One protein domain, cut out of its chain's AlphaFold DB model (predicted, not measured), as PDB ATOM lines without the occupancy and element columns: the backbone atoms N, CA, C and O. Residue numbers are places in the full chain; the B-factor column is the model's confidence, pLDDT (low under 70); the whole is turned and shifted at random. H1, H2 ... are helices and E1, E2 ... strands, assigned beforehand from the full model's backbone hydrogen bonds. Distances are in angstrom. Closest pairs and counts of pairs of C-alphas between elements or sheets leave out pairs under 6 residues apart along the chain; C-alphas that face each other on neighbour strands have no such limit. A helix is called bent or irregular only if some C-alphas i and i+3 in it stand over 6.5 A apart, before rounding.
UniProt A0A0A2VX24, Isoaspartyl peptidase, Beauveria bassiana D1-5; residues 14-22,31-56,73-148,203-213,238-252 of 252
ATOM      1  N   PRO A  14      13.935  -5.325  30.379       85.00
ATOM      2  CA  PRO A  14      14.543  -6.069  31.469       85.00
ATOM      3  C   PRO A  14      15.166  -5.113  32.494       85.00
ATOM      4  O   PRO A  14      15.681  -4.048  32.152       85.00
ATOM      5  N   ARG A  15      15.101  -5.487  33.773       87.56
ATOM      6  CA  ARG A  15      15.665  -4.726  34.893       87.56
ATOM      7  C   ARG A  15      16.408  -5.681  35.813       87.56
ATOM      8  O   ARG A  15      15.910  -6.763  36.117       87.56
ATOM      9  N   ILE A  16      17.564  -5.241  36.285       88.81
ATOM     10  CA  ILE A  16      18.355  -5.943  37.286       88.81
ATOM     11  C   ILE A  16      18.459  -5.083  38.544       88.81
ATOM     12  O   ILE A  16      18.683  -3.876  38.466       88.81
ATOM     13  N   VAL A  17      18.284  -5.721  39.698       91.94
ATOM     14  CA  VAL A  17      18.506  -5.129  41.016       91.94
ATOM     15  C   VAL A  17      19.453  -6.041  41.788       91.94
ATOM     16  O   VAL A  17      19.246  -7.256  41.836       91.94
ATOM     17  N   ILE A  18      20.478  -5.448  42.398       91.81
ATOM     18  CA  ILE A  18      21.455  -6.139  43.245       91.81
ATOM     19  C   ILE A  18      21.511  -5.474  44.619       91.81
ATOM     20  O   ILE A  18      21.275  -4.270  44.735       91.81
ATOM     21  N   HIS A  19      21.881  -6.231  45.648       91.62
ATOM     22  CA  HIS A  19      22.345  -5.658  46.906       91.62
ATOM     23  C   HIS A  19      23.398  -6.551  47.573       91.62
ATOM     24  O   HIS A  19      23.399  -7.768  47.400       91.62
ATOM     25  N   GLY A  20      24.288  -5.933  48.352       87.88
ATOM     26  CA  GLY A  20      25.423  -6.591  49.012       87.88
ATOM     27  C   GLY A  20      25.173  -7.012  50.466       87.88
ATOM     28  O   GLY A  20      26.125  -7.164  51.226       87.88
ATOM     29  N   GLY A  21      23.909  -7.137  50.876       83.19
ATOM     30  CA  GLY A  21      23.502  -7.399  52.262       83.19
ATOM     31  C   GLY A  21      22.712  -6.260  52.896       83.19
ATOM     32  O   GLY A  21      22.404  -5.261  52.250       83.19
ATOM     33  N   ALA A  22      22.331  -6.460  54.154       81.06
ATOM     34  CA  ALA A  22      21.610  -5.501  54.983       81.06
ATOM     35  C   ALA A  22      22.186  -5.516  56.408       81.06
ATOM     36  O   ALA A  22      22.762  -6.520  56.851       81.06
ATOM     37  N   PRO A  31      33.860   5.145  57.419       91.62
ATOM     38  CA  PRO A  31      34.993   5.689  56.679       91.62
ATOM     39  C   PRO A  31      34.638   5.952  55.213       91.62
ATOM     40  O   PRO A  31      34.157   5.054  54.518       91.62
ATOM     41  N   VAL A  32      34.926   7.163  54.727       91.88
ATOM     42  CA  VAL A  32      34.589   7.592  53.356       91.88
ATOM     43  C   VAL A  32      35.209   6.660  52.315       91.88
ATOM     44  O   VAL A  32      34.512   6.198  51.420       91.88
ATOM     45  N   ASN A  33      36.480   6.280  52.485       94.50
ATOM     46  CA  ASN A  33      37.153   5.338  51.583       94.50
ATOM     47  C   ASN A  33      36.404   3.994  51.504       94.50
ATOM     48  O   ASN A  33      36.136   3.482  50.421       94.50
ATOM     49  N   LYS A  34      35.957   3.457  52.646       90.94
ATOM     50  CA  LYS A  34      35.193   2.205  52.675       90.94
ATOM     51  C   LYS A  34      33.843   2.358  51.968       90.94
ATOM     52  O   LYS A  34      33.425   1.448  51.258       90.94
ATOM     53  N   TYR A  35      33.171   3.499  52.123       91.31
ATOM     54  CA  TYR A  35      31.923   3.784  51.406       91.31
ATOM     55  C   TYR A  35      32.138   3.800  49.894       91.31
ATOM     56  O   TYR A  35      31.410   3.123  49.167       91.31
ATOM     57  N   GLU A  36      33.167   4.509  49.436       94.75
ATOM     58  CA  GLU A  36      33.499   4.599  48.016       94.75
ATOM     59  C   GLU A  36      33.895   3.243  47.430       94.75
ATOM     60  O   GLU A  36      33.479   2.919  46.317       94.75
ATOM     61  N   GLN A  37      34.592   2.395  48.189       95.56
ATOM     62  CA  GLN A  37      34.879   1.015  47.784       95.56
ATOM     63  C   GLN A  37      33.593   0.212  47.543       95.56
ATOM     64  O   GLN A  37      33.434  -0.387  46.478       95.56
ATOM     65  N   TYR A  38      32.639   0.234  48.484       94.00
ATOM     66  CA  TYR A  38      31.352  -0.456  48.320       94.00
ATOM     67  C   TYR A  38      30.532   0.111  47.158       94.00
ATOM     68  O   TYR A  38      29.973  -0.649  46.363       94.00
ATOM     69  N   ARG A  39      30.459   1.441  47.046       94.44
ATOM     70  CA  ARG A  39      29.724   2.129  45.982       94.44
ATOM     71  C   ARG A  39      30.303   1.786  44.611       94.44
ATOM     72  O   ARG A  39      29.557   1.376  43.724       94.44
ATOM     73  N   THR A  40      31.620   1.888  44.464       97.69
ATOM     74  CA  THR A  40      32.344   1.560  43.231       97.69
ATOM     75  C   THR A  40      32.156   0.095  42.860       97.69
ATOM     76  O   THR A  40      31.847  -0.211  41.709       97.69
ATOM     77  N   ALA A  41      32.261  -0.819  43.828       96.88
ATOM     78  CA  ALA A  41      32.040  -2.241  43.597       96.88
ATOM     79  C   ALA A  41      30.618  -2.528  43.086       96.88
ATOM     80  O   ALA A  41      30.462  -3.196  42.066       96.88
ATOM     81  N   LEU A  42      29.581  -1.987  43.733       96.19
ATOM     82  CA  LEU A  42      28.192  -2.180  43.298       96.19
ATOM     83  C   LEU A  42      27.932  -1.579  41.909       96.19
ATOM     84  O   LEU A  42      27.291  -2.225  41.079       96.19
ATOM     85  N   LEU A  43      28.457  -0.380  41.631       97.44
ATOM     86  CA  LEU A  43      28.339   0.267  40.320       97.44
ATOM     87  C   LEU A  43      29.042  -0.533  39.217       97.44
ATOM     88  O   LEU A  43      28.501  -0.689  38.122       97.44
ATOM     89  N   ARG A  44      30.214  -1.100  39.509       98.12
ATOM     90  CA  ARG A  44      30.923  -1.979  38.576       98.12
ATOM     91  C   ARG A  44      30.114  -3.239  38.280       98.12
ATOM     92  O   ARG A  44      29.930  -3.570  37.111       98.12
ATOM     93  N   ILE A  45      29.591  -3.905  39.310       96.81
ATOM     94  CA  ILE A  45      28.822  -5.150  39.163       96.81
ATOM     95  C   ILE A  45      27.539  -4.912  38.364       96.81
ATOM     96  O   ILE A  45      27.241  -5.673  37.442       96.81
ATOM     97  N   ILE A  46      26.783  -3.852  38.676       95.81
ATOM     98  CA  ILE A  46      25.532  -3.563  37.962       95.81
ATOM     99  C   ILE A  46      25.794  -3.178  36.502       95.81
ATOM    100  O   ILE A  46      25.075  -3.645  35.624       95.81
ATOM    101  N   THR A  47      26.845  -2.398  36.229       96.94
ATOM    102  CA  THR A  47      27.204  -1.969  34.866       96.94
ATOM    103  C   THR A  47      27.691  -3.148  34.027       96.94
ATOM    104  O   THR A  47      27.195  -3.362  32.923       96.94
ATOM    105  N   SER A  48      28.592  -3.964  34.582       97.38
ATOM    106  CA  SER A  48      29.086  -5.203  33.969       97.38
ATOM    107  C   SER A  48      27.939  -6.170  33.662       97.38
ATOM    108  O   SER A  48      27.788  -6.647  32.539       97.38
ATOM    109  N   THR A  49      27.043  -6.380  34.630       95.94
ATOM    110  CA  THR A  49      25.903  -7.281  34.434       95.94
ATOM    111  C   THR A  49      24.883  -6.727  33.441       95.94
ATOM    112  O   THR A  49      24.295  -7.490  32.676       95.94
ATOM    113  N   HIS A  50      24.663  -5.412  33.424       94.69
ATOM    114  CA  HIS A  50      23.813  -4.779  32.421       94.69
ATOM    115  C   HIS A  50      24.389  -4.966  31.014       94.69
ATOM    116  O   HIS A  50      23.643  -5.317  30.103       94.69
ATOM    117  N   ALA A  51      25.704  -4.799  30.845       95.75
ATOM    118  CA  ALA A  51      26.373  -5.087  29.581       95.75
ATOM    119  C   ALA A  51      26.172  -6.556  29.181       95.75
ATOM    120  O   ALA A  51      25.680  -6.808  28.085       95.75
ATOM    121  N   TYR A  52      26.427  -7.505  30.095       94.44
ATOM    122  CA  TYR A  52      26.186  -8.937  29.873       94.44
ATOM    123  C   TYR A  52      24.740  -9.229  29.443       94.44
ATOM    124  O   TYR A  52      24.514  -9.922  28.463       94.44
ATOM    125  N   MET A  53      23.747  -8.644  30.112       91.81
ATOM    126  CA  MET A  53      22.326  -8.810  29.784       91.81
ATOM    127  C   MET A  53      21.963  -8.358  28.358       91.81
ATOM    128  O   MET A  53      20.992  -8.861  27.788       91.81
ATOM    129  N   MET A  54      22.713  -7.410  27.792       91.25
ATOM    130  CA  MET A  54      22.480  -6.876  26.450       91.25
ATOM    131  C   MET A  54      23.283  -7.588  25.356       91.25
ATOM    132  O   MET A  54      23.041  -7.317  24.179       91.25
ATOM    133  N   THR A  55      24.200  -8.497  25.704       91.94
ATOM    134  CA  THR A  55      24.977  -9.240  24.705       91.94
ATOM    135  C   THR A  55      24.133 -10.298  23.997       91.94
ATOM    136  O   THR A  55      23.065 -10.713  24.457       91.94
ATOM    137  N   THR A  56      24.633 -10.749  22.851       90.88
ATOM    138  CA  THR A  56      24.183 -11.976  22.201       90.88
ATOM    139  C   THR A  56      25.166 -13.089  22.520       90.88
ATOM    140  O   THR A  56      26.362 -12.955  22.267       90.88
ATOM    141  N   ARG A  73      21.176 -15.642  20.853       86.31
ATOM    142  CA  ARG A  73      20.138 -15.254  21.822       86.31
ATOM    143  C   ARG A  73      20.695 -14.317  22.882       86.31
ATOM    144  O   ARG A  73      21.896 -14.258  23.103       86.31
ATOM    145  N   ARG A  74      19.821 -13.610  23.597       88.44
ATOM    146  CA  ARG A  74      20.227 -12.902  24.821       88.44
ATOM    147  C   ARG A  74      20.344 -13.874  26.001       88.44
ATOM    148  O   ARG A  74      19.630 -14.889  26.022       88.44
ATOM    149  N   PRO A  75      21.165 -13.553  27.013       90.81
ATOM    150  CA  PRO A  75      21.156 -14.281  28.272       90.81
ATOM    151  C   PRO A  75      19.770 -14.277  28.925       90.81
ATOM    152  O   PRO A  75      19.041 -13.282  28.943       90.81
ATOM    153  N   SER A  76      19.397 -15.421  29.478       89.44
ATOM    154  CA  SER A  76      18.190 -15.610  30.268       89.44
ATOM    155  C   SER A  76      18.279 -14.858  31.599       89.44
ATOM    156  O   SER A  76      19.356 -14.560  32.110       89.44
ATOM    157  N   ALA A  77      17.132 -14.608  32.237       89.75
ATOM    158  CA  ALA A  77      17.104 -13.980  33.562       89.75
ATOM    159  C   ALA A  77      17.882 -14.784  34.627       89.75
ATOM    160  O   ALA A  77      18.374 -14.197  35.588       89.75
ATOM    161  N   LEU A  78      17.991 -16.110  34.465       90.00
ATOM    162  CA  LEU A  78      18.805 -16.970  35.327       90.00
ATOM    163  C   LEU A  78      20.303 -16.740  35.097       90.00
ATOM    164  O   LEU A  78      21.027 -16.527  36.066       90.00
ATOM    165  N   GLU A  79      20.752 -16.712  33.844       92.50
ATOM    166  CA  GLU A  79      22.146 -16.405  33.488       92.50
ATOM    167  C   GLU A  79      22.553 -15.011  33.980       92.50
ATOM    168  O   GLU A  79      23.584 -14.859  34.624       92.50
ATOM    169  N   VAL A  80      21.706 -13.998  33.773       94.44
ATOM    170  CA  VAL A  80      21.978 -12.622  34.219       94.44
ATOM    171  C   VAL A  80      22.049 -12.521  35.745       94.44
ATOM    172  O   VAL A  80      22.967 -11.902  36.283       94.44
ATOM    173  N   ALA A  81      21.104 -13.132  36.468       93.31
ATOM    174  CA  ALA A  81      21.102 -13.097  37.930       93.31
ATOM    175  C   ALA A  81      22.310 -13.839  38.521       93.31
ATOM    176  O   ALA A  81      22.930 -13.352  39.464       93.31
ATOM    177  N   THR A  82      22.662 -14.997  37.959       94.88
ATOM    178  CA  THR A  82      23.816 -15.783  38.418       94.88
ATOM    179  C   THR A  82      25.130 -15.073  38.106       94.88
ATOM    180  O   THR A  82      25.979 -14.994  38.985       94.88
ATOM    181  N   HIS A  83      25.259 -14.434  36.940       96.06
ATOM    182  CA  HIS A  83      26.408 -13.587  36.600       96.06
ATOM    183  C   HIS A  83      26.599 -12.413  37.578       96.06
ATOM    184  O   HIS A  83      27.726 -12.098  37.964       96.06
ATOM    185  N   ALA A  84      25.509 -11.780  38.025       96.38
ATOM    186  CA  ALA A  84      25.575 -10.725  39.038       96.38
ATOM    187  C   ALA A  84      26.098 -11.250  40.383       96.38
ATOM    188  O   ALA A  84      26.937 -10.617  41.023       96.38
ATOM    189  N   VAL A  85      25.585 -12.405  40.821       95.81
ATOM    190  CA  VAL A  85      25.934 -12.994  42.121       95.81
ATOM    191  C   VAL A  85      27.354 -13.545  42.126       95.81
ATOM    192  O   VAL A  85      28.038 -13.350  43.120       95.81
ATOM    193  N   VAL A  86      27.839 -14.127  41.027       97.38
ATOM    194  CA  VAL A  86      29.248 -14.549  40.905       97.38
ATOM    195  C   VAL A  86      30.191 -13.375  41.168       97.38
ATOM    196  O   VAL A  86      31.117 -13.498  41.960       97.38
ATOM    197  N   GLN A  87      29.909 -12.197  40.603       97.69
ATOM    198  CA  GLN A  87      30.736 -11.011  40.854       97.69
ATOM    199  C   GLN A  87      30.662 -10.511  42.309       97.69
ATOM    200  O   GLN A  87      31.613  -9.893  42.786       97.69
ATOM    201  N   LEU A  88      29.553 -10.755  43.018       95.94
ATOM    202  CA  LEU A  88      29.458 -10.498  44.461       95.94
ATOM    203  C   LEU A  88      30.240 -11.545  45.271       95.94
ATOM    204  O   LEU A  88      30.885 -11.186  46.248       95.94
ATOM    205  N   GLU A  89      30.194 -12.819  44.878       96.38
ATOM    206  CA  GLU A  89      30.922 -13.924  45.521       96.38
ATOM    207  C   GLU A  89      32.440 -13.816  45.340       96.38
ATOM    208  O   GLU A  89      33.185 -14.137  46.259       96.38
ATOM    209  N   ASP A  90      32.914 -13.343  44.189       96.81
ATOM    210  CA  ASP A  90      34.345 -13.135  43.937       96.81
ATOM    211  C   ASP A  90      34.897 -11.877  44.632       96.81
ATOM    212  O   ASP A  90      36.111 -11.707  44.745       96.81
ATOM    213  N   ASN A  91      34.032 -10.969  45.094       95.50
ATOM    214  CA  ASN A  91      34.454  -9.696  45.665       95.50
ATOM    215  C   ASN A  91      34.541  -9.765  47.206       95.50
ATOM    216  O   ASN A  91      33.510  -9.903  47.868       95.50
ATOM    217  N   PRO A  92      35.740  -9.582  47.803       95.44
ATOM    218  CA  PRO A  92      35.959  -9.720  49.248       95.44
ATOM    219  C   PRO A  92      35.191  -8.713  50.115       95.44
ATOM    220  O   PRO A  92      35.084  -8.907  51.322       95.44
ATOM    221  N   LEU A  93      34.676  -7.620  49.540       93.31
ATOM    222  CA  LEU A  93      33.913  -6.621  50.291       93.31
ATOM    223  C   LEU A  93      32.548  -7.151  50.738       93.31
ATOM    224  O   LEU A  93      31.995  -6.675  51.735       93.31
ATOM    225  N   PHE A  94      31.980  -8.096  49.992       93.62
ATOM    226  CA  PHE A  94      30.671  -8.654  50.286       93.62
ATOM    227  C   PHE A  94      30.828  -9.966  51.028       93.62
ATOM    228  O   PHE A  94      31.736 -10.742  50.765       93.62
ATOM    229  N   ASN A  95      29.902 -10.230  51.942       92.50
ATOM    230  CA  ASN A  95      29.917 -11.432  52.765       92.50
ATOM    231  C   ASN A  95      29.538 -12.700  51.970       92.50
ATOM    232  O   ASN A  95      28.750 -13.504  52.415       92.50
ATOM    233  N   SER A  96      30.037 -12.900  50.764       91.69
ATOM    234  CA  SER A  96      29.678 -14.013  49.886       91.69
ATOM    235  C   SER A  96      30.938 -14.610  49.293       91.69
ATOM    236  O   SER A  96      31.883 -13.872  49.044       91.69
ATOM    237  N   GLY A  97      30.940 -15.925  49.052       92.81
ATOM    238  CA  GLY A  97      32.073 -16.619  48.437       92.81
ATOM    239  C   GLY A  97      33.394 -16.287  49.132       92.81
ATOM    240  O   GLY A  97      33.598 -16.644  50.291       92.81
ATOM    241  N   HIS A  98      34.257 -15.558  48.434       92.44
ATOM    242  CA  HIS A  98      35.572 -15.132  48.898       92.44
ATOM    243  C   HIS A  98      35.531 -14.233  50.148       92.44
ATOM    244  O   HIS A  98      36.389 -14.360  51.016       92.44
ATOM    245  N   GLY A  99      34.536 -13.351  50.276       92.00
ATOM    246  CA  GLY A  99      34.391 -12.461  51.437       92.00
ATOM    247  C   GLY A  99      33.544 -13.038  52.576       92.00
ATOM    248  O   GLY A  99      33.109 -12.293  53.456       92.00
ATOM    249  N   ALA A 100      33.248 -14.342  52.552       92.00
ATOM    250  CA  ALA A 100      32.407 -14.979  53.556       92.00
ATOM    251  C   ALA A 100      32.975 -14.843  54.975       92.00
ATOM    252  O   ALA A 100      34.166 -15.025  55.219       92.00
ATOM    253  N   VAL A 101      32.087 -14.543  55.923       90.81
ATOM    254  CA  VAL A 101      32.426 -14.495  57.346       90.81
ATOM    255  C   VAL A 101      32.581 -15.895  57.928       90.81
ATOM    256  O   VAL A 101      31.850 -16.820  57.566       90.81
ATOM    257  N   PHE A 102      33.470 -16.002  58.909       90.44
ATOM    258  CA  PHE A 102      33.687 -17.233  59.649       90.44
ATOM    259  C   PHE A 102      32.498 -17.585  60.545       90.44
ATOM    260  O   PHE A 102      31.866 -16.734  61.181       90.44
ATOM    261  N   THR A 103      32.229 -18.883  60.633       88.94
ATOM    262  CA  THR A 103      31.415 -19.479  61.689       88.94
ATOM    263  C   THR A 103      32.105 -19.331  63.046       88.94
ATOM    264  O   THR A 103      33.280 -18.980  63.145       88.94
ATOM    265  N   ARG A 104      31.382 -19.666  64.122       89.31
ATOM    266  CA  ARG A 104      31.955 -19.722  65.476       89.31
ATOM    267  C   ARG A 104      33.174 -20.643  65.556       89.31
ATOM    268  O   ARG A 104      34.080 -20.375  66.331       89.31
ATOM    269  N   ASP A 105      33.188 -21.694  64.746       90.62
ATOM    270  CA  ASP A 105      34.250 -22.695  64.739       90.62
ATOM    271  C   ASP A 105      35.405 -22.290  63.795       90.62
ATOM    272  O   ASP A 105      36.236 -23.116  63.438       90.62
ATOM    273  N   GLY A 106      35.451 -21.024  63.350       91.69
ATOM    274  CA  GLY A 106      36.542 -20.479  62.535       91.69
ATOM    275  C   GLY A 106      36.560 -20.968  61.086       91.69
ATOM    276  O   GLY A 106      37.558 -20.798  60.394       91.69
ATOM    277  N   THR A 107      35.474 -21.576  60.605       91.44
ATOM    278  CA  THR A 107      35.371 -22.103  59.231       91.44
ATOM    279  C   THR A 107      34.368 -21.312  58.401       91.44
ATOM    280  O   THR A 107      33.414 -20.768  58.954       91.44
ATOM    281  N   ASN A 108      34.537 -21.273  57.080       90.38
ATOM    282  CA  ASN A 108      33.555 -20.680  56.172       90.38
ATOM    283  C   ASN A 108      32.537 -21.735  55.730       90.38
ATOM    284  O   ASN A 108      32.903 -22.752  55.143       90.38
ATOM    285  N   GLU A 109      31.255 -21.473  55.986       92.00
ATOM    286  CA  GLU A 109      30.151 -22.288  55.473       92.00
ATOM    287  C   GLU A 109      29.239 -21.442  54.594       92.00
ATOM    288  O   GLU A 109      28.635 -20.474  55.064       92.00
ATOM    289  N   LEU A 110      29.133 -21.816  53.322       91.62
ATOM    290  CA  LEU A 110      28.432 -21.051  52.303       91.62
ATOM    291  C   LEU A 110      27.049 -21.642  52.009       91.62
ATOM    292  O   LEU A 110      26.847 -22.862  52.002       91.62
ATOM    293  N   GLU A 111      26.098 -20.753  51.725       91.38
ATOM    294  CA  GLU A 111      24.737 -21.095  51.319       91.38
ATOM    295  C   GLU A 111      24.307 -20.202  50.145       91.38
ATOM    296  O   GLU A 111      24.469 -18.979  50.196       91.38
ATOM    297  N   ALA A 112      23.706 -20.796  49.112       92.38
ATOM    298  CA  ALA A 112      23.154 -20.078  47.964       92.38
ATOM    299  C   ALA A 112      21.852 -20.710  47.478       92.38
ATOM    300  O   ALA A 112      21.558 -21.871  47.744       92.38
ATOM    301  N   SER A 113      21.037 -19.942  46.767       92.88
ATOM    302  CA  SER A 113      19.820 -20.444  46.140       92.88
ATOM    303  C   SER A 113      19.472 -19.661  44.889       92.88
ATOM    304  O   SER A 113      19.791 -18.481  44.759       92.88
ATOM    305  N   VAL A 114      18.774 -20.321  43.976       90.44
ATOM    306  CA  VAL A 114      18.239 -19.723  42.755       90.44
ATOM    307  C   VAL A 114      16.780 -20.125  42.609       90.44
ATOM    308  O   VAL A 114      16.389 -21.235  42.963       90.44
ATOM    309  N   MET A 115      15.953 -19.229  42.084       89.56
ATOM    310  CA  MET A 115      14.570 -19.526  41.732       89.56
ATOM    311  C   MET A 115      14.224 -18.869  40.408       89.56
ATOM    312  O   MET A 115      14.398 -17.667  40.237       89.56
ATOM    313  N   VAL A 116      13.650 -19.657  39.508       87.81
ATOM    314  CA  VAL A 116      13.043 -19.199  38.263       87.81
ATOM    315  C   VAL A 116      11.529 -19.273  38.378       87.81
ATOM    316  O   VAL A 116      10.956 -20.171  38.998       87.81
ATOM    317  N   SER A 117      10.858 -18.321  37.754       85.19
ATOM    318  CA  SER A 117       9.404 -18.286  37.653       85.19
ATOM    319  C   SER A 117       9.008 -17.977  36.225       85.19
ATOM    320  O   SER A 117       9.687 -17.184  35.587       85.19
ATOM    321  N   ARG A 118       7.936 -18.591  35.723       82.00
ATOM    322  CA  ARG A 118       7.339 -18.319  34.409       82.00
ATOM    323  C   ARG A 118       5.826 -18.233  34.584       82.00
ATOM    324  O   ARG A 118       5.147 -19.255  34.703       82.00
ATOM    325  N   GLY A 119       5.304 -17.009  34.655       81.06
ATOM    326  CA  GLY A 119       3.935 -16.765  35.113       81.06
ATOM    327  C   GLY A 119       3.743 -17.268  36.549       81.06
ATOM    328  O   GLY A 119       4.489 -16.888  37.448       81.06
ATOM    329  N   PHE A 120       2.773 -18.160  36.764       78.62
ATOM    330  CA  PHE A 120       2.499 -18.750  38.082       78.62
ATOM    331  C   PHE A 120       3.400 -19.941  38.441       78.62
ATOM    332  O   PHE A 120       3.476 -20.316  39.610       78.62
ATOM    333  N   LYS A 121       4.103 -20.530  37.465       81.00
ATOM    334  CA  LYS A 121       4.998 -21.671  37.701       81.00
ATOM    335  C   LYS A 121       6.304 -21.178  38.311       81.00
ATOM    336  O   LYS A 121       6.896 -20.234  37.793       81.00
ATOM    337  N   LYS A 122       6.763 -21.822  39.384       85.94
ATOM    338  CA  LYS A 122       8.009 -21.489  40.087       85.94
ATOM    339  C   LYS A 122       8.813 -22.755  40.332       85.94
ATOM    340  O   LYS A 122       8.234 -23.794  40.630       85.94
ATOM    341  N   ARG A 123      10.132 -22.648  40.236       86.94
ATOM    342  CA  ARG A 123      11.072 -23.703  40.605       86.94
ATOM    343  C   ARG A 123      12.293 -23.059  41.234       86.94
ATOM    344  O   ARG A 123      12.750 -22.032  40.744       86.94
ATOM    345  N   GLY A 124      12.810 -23.643  42.303       88.69
ATOM    346  CA  GLY A 124      14.015 -23.142  42.944       88.69
ATOM    347  C   GLY A 124      14.814 -24.250  43.597       88.69
ATOM    348  O   GLY A 124      14.279 -25.317  43.888       88.69
ATOM    349  N   VAL A 125      16.092 -23.968  43.802       89.88
ATOM    350  CA  VAL A 125      17.071 -24.853  44.432       89.88
ATOM    351  C   VAL A 125      17.859 -24.042  45.449       89.88
ATOM    352  O   VAL A 125      18.144 -22.869  45.216       89.88
ATOM    353  N   GLY A 126      18.199 -24.668  46.575       89.44
ATOM    354  CA  GLY A 126      19.094 -24.112  47.581       89.44
ATOM    355  C   GLY A 126      20.164 -25.123  47.975       89.44
ATOM    356  O   GLY A 126      19.867 -26.301  48.157       89.44
ATOM    357  N   VAL A 127      21.388 -24.636  48.128       88.12
ATOM    358  CA  VAL A 127      22.571 -25.374  48.575       88.12
ATOM    359  C   VAL A 127      23.073 -24.756  49.873       88.12
ATOM    360  O   VAL A 127      22.985 -23.540  50.061       88.12
ATOM    361  N   MET A 128      23.547 -25.583  50.803       91.50
ATOM    362  CA  MET A 128      23.949 -25.142  52.139       91.50
ATOM    363  C   MET A 128      25.104 -25.983  52.677       91.50
ATOM    364  O   MET A 128      25.226 -27.153  52.320       91.50
ATOM    365  N   GLY A 129      25.892 -25.412  53.593       89.88
ATOM    366  CA  GLY A 129      26.992 -26.121  54.258       89.88
ATOM    367  C   GLY A 129      28.190 -26.382  53.343       89.88
ATOM    368  O   GLY A 129      28.946 -27.322  53.574       89.88
ATOM    369  N   LEU A 130      28.352 -25.582  52.286       91.38
ATOM    370  CA  LEU A 130      29.462 -25.728  51.347       91.38
ATOM    371  C   LEU A 130      30.734 -25.126  51.945       91.38
ATOM    372  O   LEU A 130      30.693 -24.026  52.492       91.38
ATOM    373  N   ARG A 131      31.860 -25.831  51.806       89.75
ATOM    374  CA  ARG A 131      33.172 -25.384  52.313       89.75
ATOM    375  C   ARG A 131      34.224 -25.222  51.217       89.75
ATOM    376  O   ARG A 131      35.038 -24.313  51.283       89.75
ATOM    377  N   HIS A 132      34.171 -26.066  50.187       90.25
ATOM    378  CA  HIS A 132      35.164 -26.122  49.107       90.25
ATOM    379  C   HIS A 132      34.542 -25.753  47.755       90.25
ATOM    380  O   HIS A 132      34.645 -26.496  46.785       90.25
ATOM    381  N   VAL A 133      33.823 -24.630  47.703       91.44
ATOM    382  CA  VAL A 133      33.176 -24.140  46.479       91.44
ATOM    383  C   VAL A 133      33.422 -22.646  46.361       91.44
ATOM    384  O   VAL A 133      33.027 -21.890  47.243       91.44
ATOM    385  N   ARG A 134      34.043 -22.222  45.257       93.88
ATOM    386  CA  ARG A 134      34.315 -20.804  44.990       93.88
ATOM    387  C   ARG A 134      33.024 -20.001  44.799       93.88
ATOM    388  O   ARG A 134      32.856 -18.957  45.418       93.88
ATOM    389  N   ASN A 135      32.107 -20.528  43.982       96.00
ATOM    390  CA  ASN A 135      30.855 -19.862  43.610       96.00
ATOM    391  C   ASN A 135      29.619 -20.740  43.889       96.00
ATOM    392  O   ASN A 135      29.130 -21.437  42.992       96.00
ATOM    393  N   PRO A 136      29.097 -20.738  45.129       95.12
ATOM    394  CA  PRO A 136      27.888 -21.468  45.519       95.12
ATOM    395  C   PRO A 136      26.678 -21.262  44.596       95.12
ATOM    396  O   PRO A 136      25.903 -22.198  44.381       95.12
ATOM    397  N   VAL A 137      26.497 -20.060  44.035       95.50
ATOM    398  CA  VAL A 137      25.368 -19.773  43.137       95.50
ATOM    399  C   VAL A 137      25.416 -20.590  41.843       95.50
ATOM    400  O   VAL A 137      24.363 -20.962  41.322       95.50
ATOM    401  N   LEU A 138      26.612 -20.911  41.336       95.50
ATOM    402  CA  LEU A 138      26.771 -21.726  40.130       95.50
ATOM    403  C   LEU A 138      26.381 -23.178  40.392       95.50
ATOM    404  O   LEU A 138      25.701 -23.774  39.563       95.50
ATOM    405  N   LEU A 139      26.703 -23.710  41.574       93.50
ATOM    406  CA  LEU A 139      26.235 -25.035  41.984       93.50
ATOM    407  C   LEU A 139      24.703 -25.073  42.083       93.50
ATOM    408  O   LEU A 139      24.065 -25.980  41.551       93.50
ATOM    409  N   ALA A 140      24.092 -24.058  42.704       91.62
ATOM    410  CA  ALA A 140      22.634 -23.962  42.789       91.62
ATOM    411  C   ALA A 140      21.975 -23.858  41.400       91.62
ATOM    412  O   ALA A 140      20.917 -24.450  41.173       91.62
ATOM    413  N   ARG A 141      22.597 -23.120  40.468       92.75
ATOM    414  CA  ARG A 141      22.165 -23.019  39.069       92.75
ATOM    415  C   ARG A 141      22.255 -24.367  38.359       92.75
ATOM    416  O   ARG A 141      21.258 -24.770  37.772       92.75
ATOM    417  N   ALA A 142      23.389 -25.055  38.449       91.62
ATOM    418  CA  ALA A 142      23.588 -26.354  37.816       91.62
ATOM    419  C   ALA A 142      22.535 -27.361  38.300       91.62
ATOM    420  O   ALA A 142      21.815 -27.938  37.493       91.62
ATOM    421  N   MET A 143      22.321 -27.470  39.615       90.75
ATOM    422  CA  MET A 143      21.267 -28.327  40.177       90.75
ATOM    423  C   MET A 143      19.857 -27.932  39.703       90.75
ATOM    424  O   MET A 143      18.982 -28.780  39.512       90.75
ATOM    425  N   LEU A 144      19.596 -26.634  39.505       87.75
ATOM    426  CA  LEU A 144      18.346 -26.183  38.899       87.75
ATOM    427  C   LEU A 144      18.269 -26.600  37.421       87.75
ATOM    428  O   LEU A 144      17.203 -27.005  36.982       87.75
ATOM    429  N   GLU A 145      19.338 -26.534  36.640       87.00
ATOM    430  CA  GLU A 145      19.324 -26.895  35.215       87.00
ATOM    431  C   GLU A 145      19.215 -28.419  34.997       87.00
ATOM    432  O   GLU A 145      18.323 -28.843  34.262       87.00
ATOM    433  N   HIS A 146      20.000 -29.232  35.715       84.75
ATOM    434  CA  HIS A 146      19.964 -30.707  35.665       84.75
ATOM    435  C   HIS A 146      18.689 -31.301  36.291       84.75
ATOM    436  O   HIS A 146      18.105 -32.271  35.806       84.75
ATOM    437  N   GLY A 147      18.194 -30.686  37.366       78.81
ATOM    438  CA  GLY A 147      17.020 -31.162  38.089       78.81
ATOM    439  C   GLY A 147      17.198 -32.492  38.798       78.81
ATOM    440  O   GLY A 147      18.231 -32.735  39.401       78.81
ATOM    441  N   GLU A 148      16.146 -33.311  38.829       66.00
ATOM    442  CA  GLU A 148      16.130 -34.538  39.644       66.00
ATOM    443  C   GLU A 148      17.017 -35.656  39.070       66.00
ATOM    444  O   GLU A 148      17.133 -36.705  39.693       66.00
ATOM    445  N   THR A 203       8.972 -14.360  32.585       51.44
ATOM    446  CA  THR A 203       9.995 -15.029  33.399       51.44
ATOM    447  C   THR A 203      10.639 -14.036  34.367       51.44
ATOM    448  O   THR A 203      11.113 -12.995  33.905       51.44
ATOM    449  N   SER A 204      10.672 -14.333  35.667       56.22
ATOM    450  CA  SER A 204      11.486 -13.611  36.664       56.22
ATOM    451  C   SER A 204      12.375 -14.584  37.425       56.22
ATOM    452  O   SER A 204      11.968 -15.722  37.676       56.22
ATOM    453  N   THR A 205      13.568 -14.133  37.799       57.47
ATOM    454  CA  THR A 205      14.550 -14.956  38.508       57.47
ATOM    455  C   THR A 205      15.071 -14.201  39.717       57.47
ATOM    456  O   THR A 205      15.337 -13.001  39.635       57.47
ATOM    457  N   CYS A 206      15.232 -14.900  40.834       56.66
ATOM    458  CA  CYS A 206      16.003 -14.410  41.963       56.66
ATOM    459  C   CYS A 206      17.134 -15.380  42.290       56.66
ATOM    460  O   CYS A 206      16.966 -16.597  42.229       56.66
ATOM    461  N   ALA A 207      18.284 -14.824  42.641       52.50
ATOM    462  CA  ALA A 207      19.412 -15.555  43.186       52.50
ATOM    463  C   ALA A 207      19.732 -14.950  44.553       52.50
ATOM    464  O   ALA A 207      19.751 -13.729  44.709       52.50
ATOM    465  N   HIS A 208      19.909 -15.800  45.552       61.09
ATOM    466  CA  HIS A 208      20.163 -15.392  46.924       61.09
ATOM    467  C   HIS A 208      21.377 -16.109  47.476       61.09
ATOM    468  O   HIS A 208      21.651 -17.250  47.109       61.09
ATOM    469  N   TRP A 209      22.012 -15.480  48.454       45.44
ATOM    470  CA  TRP A 209      22.962 -16.137  49.336       45.44
ATOM    471  C   TRP A 209      22.630 -15.780  50.794       45.44
ATOM    472  O   TRP A 209      22.028 -14.731  51.073       45.44
ATOM    473  N   LYS A 210      22.949 -16.682  51.729       43.06
ATOM    474  CA  LYS A 210      22.634 -16.509  53.153       43.06
ATOM    475  C   LYS A 210      23.895 -16.514  54.012       43.06
ATOM    476  O   LYS A 210      24.812 -17.294  53.785       43.06
ATOM    477  N   ARG A 211      23.895 -15.631  55.018       40.06
ATOM    478  CA  ARG A 211      24.965 -15.449  56.007       40.06
ATOM    479  C   ARG A 211      25.364 -16.772  56.665       40.06
ATOM    480  O   ARG A 211      24.497 -17.466  57.199       40.06
ATOM    481  N   SER A 212      26.668 -17.046  56.701       42.00
ATOM    482  CA  SER A 212      27.245 -18.101  57.533       42.00
ATOM    483  C   SER A 212      27.026 -17.758  59.008       42.00
ATOM    484  O   SER A 212      27.654 -16.849  59.544       42.00
ATOM    485  N   ALA A 213      26.047 -18.397  59.648       36.19
ATOM    486  CA  ALA A 213      25.870 -18.371  61.099       36.19
ATOM    487  C   ALA A 213      24.912 -19.488  61.539       36.19
ATOM    488  O   ALA A 213      23.702 -19.281  61.660       36.19
ATOM    489  N   TRP A 238      18.019 -11.236  56.766       29.92
ATOM    490  CA  TRP A 238      19.471 -11.435  56.780       29.92
ATOM    491  C   TRP A 238      20.034 -12.032  55.479       29.92
ATOM    492  O   TRP A 238      21.148 -12.556  55.484       29.92
ATOM    493  N   THR A 239      19.274 -12.001  54.381       34.88
ATOM    494  CA  THR A 239      19.672 -12.555  53.072       34.88
ATOM    495  C   THR A 239      19.986 -11.458  52.072       34.88
ATOM    496  O   THR A 239      19.286 -10.446  52.049       34.88
ATOM    497  N   SER A 240      20.999 -11.684  51.229       41.81
ATOM    498  CA  SER A 240      21.216 -10.851  50.046       41.81
ATOM    499  C   SER A 240      20.545 -11.454  48.818       41.81
ATOM    500  O   SER A 240      20.563 -12.672  48.642       41.81
ATOM    501  N   THR A 241      19.960 -10.606  47.980       44.84
ATOM    502  CA  THR A 241      19.096 -10.943  46.850       44.84
ATOM    503  C   THR A 241      19.568 -10.193  45.605       44.84
ATOM    504  O   THR A 241      19.559  -8.966  45.560       44.84
ATOM    505  N   ALA A 242      19.899 -10.915  44.542       46.34
ATOM    506  CA  ALA A 242      19.804 -10.379  43.191       46.34
ATOM    507  C   ALA A 242      18.411 -10.730  42.659       46.34
ATOM    508  O   ALA A 242      18.055 -11.907  42.558       46.34
ATOM    509  N   LEU A 243      17.597  -9.717  42.357       43.19
ATOM    510  CA  LEU A 243      16.251  -9.898  41.816       43.19
ATOM    511  C   LEU A 243      16.201  -9.336  40.396       43.19
ATOM    512  O   LEU A 243      16.369  -8.138  40.173       43.19
ATOM    513  N   CYS A 244      15.903 -10.205  39.438       45.97
ATOM    514  CA  CYS A 244      15.509  -9.818  38.095       45.97
ATOM    515  C   CYS A 244      13.973  -9.828  38.041       45.97
ATOM    516  O   CYS A 244      13.344 -10.877  37.857       45.97
ATOM    517  N   ALA A 245      13.362  -8.668  38.299       37.12
ATOM    518  CA  ALA A 245      11.911  -8.481  38.327       37.12
ATOM    519  C   ALA A 245      11.417  -7.693  37.105       37.12
ATOM    520  O   ALA A 245      12.046  -6.728  36.671       37.12
ATOM    521  N   ARG A 246      10.242  -8.068  36.585       56.12
ATOM    522  CA  ARG A 246       9.483  -7.258  35.617       56.12
ATOM    523  C   ARG A 246       8.524  -6.341  36.371       56.12
ATOM    524  O   ARG A 246       7.866  -6.790  37.309       56.12
ATOM    525  N   ARG A 247       8.364  -5.099  35.911       36.34
ATOM    526  CA  ARG A 247       7.131  -4.338  36.168       36.34
ATOM    527  C   ARG A 247       6.033  -4.853  35.233       36.34
ATOM    528  O   ARG A 247       6.312  -5.181  34.081       36.34
ATOM    529  N   ARG A 248       4.790  -4.914  35.724       34.84
ATOM    530  CA  ARG A 248       3.606  -4.924  34.848       34.84
ATOM    531  C   ARG A 248       3.642  -3.643  34.005       34.84
ATOM    532  O   ARG A 248       4.001  -2.592  34.538       34.84
ATOM    533  N   ALA A 249       3.291  -3.739  32.723       33.44
ATOM    534  CA  ALA A 249       2.973  -2.552  31.931       33.44
ATOM    535  C   ALA A 249       1.881  -1.740  32.662       33.44
ATOM    536  O   ALA A 249       1.057  -2.362  33.348       33.44
ATOM    537  N   PRO A 250       1.887  -0.396  32.581       29.45
ATOM    538  CA  PRO A 250       0.785   0.393  33.118       29.45
ATOM    539  C   PRO A 250      -0.519  -0.099  32.482       29.45
ATOM    540  O   PRO A 250      -0.553  -0.390  31.286       29.45
ATOM    541  N   ALA A 251      -1.558  -0.268  33.301       33.53
ATOM    542  CA  ALA A 251      -2.903  -0.414  32.768       33.53
ATOM    543  C   ALA A 251      -3.208   0.882  32.007       33.53
ATOM    544  O   ALA A 251      -3.037   1.958  32.583       33.53
ATOM    545  N   ALA A 252      -3.523   0.752  30.718       36.66
ATOM    546  CA  ALA A 252      -4.131   1.830  29.950       36.66
ATOM    547  C   ALA A 252      -5.534   2.108  30.499       36.66
ATOM    548  O   ALA A 252      -6.179   1.124  30.937       36.66
TER     549      ALA A 252
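What this domain is: This is residues 14 to 22, 31 to 56, 73 to 148, 203 to 213 and 238 to 252 of the 252 residues of the protein "Isoaspartyl peptidase" of Beauveria bassiana D1-5 (UniProt A0A0A2VX24). A twisted sheet of four strands makes a wall with two helices, H2 and H3, over one face and no named helix over the other. The long helix H1 packs on H2 through its residues 45 to 53 and has no contact with the sheet. The printed part has 137 residues, with three named helices and four named strands in the order H1, H2, E1, E2, H3, E3, E4; the sheet runs E2, E1, E3, E4, antiparallel throughout, and the class is mixed, helices and strands. The whole is compact, with a radius of gyration of the C-alphas of 15.5 A and spans of 54 by 44 by 29 A.

How they stand to each other: In the sheet, E2, residues 121 to 130, is an edge strand and forms a hairpin with E1, residues 110 to 118; N 114 and O 125 are 2.9 A apart, within hydrogen-bond range. E1 is antiparallel to E3, residues 203 to 210, with N 115 and O 206 at 2.8 A. E3 is antiparallel to the other edge strand, E4, residues 239 to 244, with N 242 and O 207 at 2.8 A. H2, residues 77 to 89, is on the sheet at a height of 8.4 A, over E3 and E4, and runs along the strands, at 17 degrees to E3 on the local plane. H3, residues 136 to 148, is on the same face at a height of 7.1 A, over E2 and E1, slantwise to the strands at 52 degrees to E2 on the local plane. These two layers are helices on one face of a sheet. H3 is irregular: C-alphas 145 and 148 are 9.4 A apart. With its residues 137 to 141 alone H3 touches H2, opposite ways at a shallow tilt of 34 degrees, only just short of steep; the closest C-alphas, of Thr 82 and Val 137, are 6.4 A apart. H1, residues 32 to 54, touches H2 with residues 45 to 53 alone, opposite ways at a shallow tilt of 27 degrees; the closest C-alphas, of Thr 49 and Ala 84, are 5.8 A apart. H1 and H3 are apart. In H1 and H2 every O i to N i+4 pair is within hydrogen-bond range; in H3, 8 of 9 are.

Where its parts are: E2 measures 28.3 A from first to last C-alpha, E1 27.8 A and E3 23.5 A. H1 measures 32.9 A, from C-alpha 32 at (34.589, 7.592, 53.356) to C-alpha 54 at (22.480, -6.876, 26.450). E4 ends at C-alpha 244, (15.509, -9.818, 38.095).

The domain as a whole: The C-alphas farthest apart, of Asp 105 and Ala 252, are 57.3 A apart. Four cuts leave C-alpha gaps of 17.5 A from 22 to 31, 5.2 A from 56 to 73, 21.4 A from 148 to 203 and 10.4 A from 213 to 238. The link from H2 to E1 is long, 20 residues. The mean pLDDT of the printed part is 82.2; residues 148, 203 to 213 and 238 to 252 are under 70.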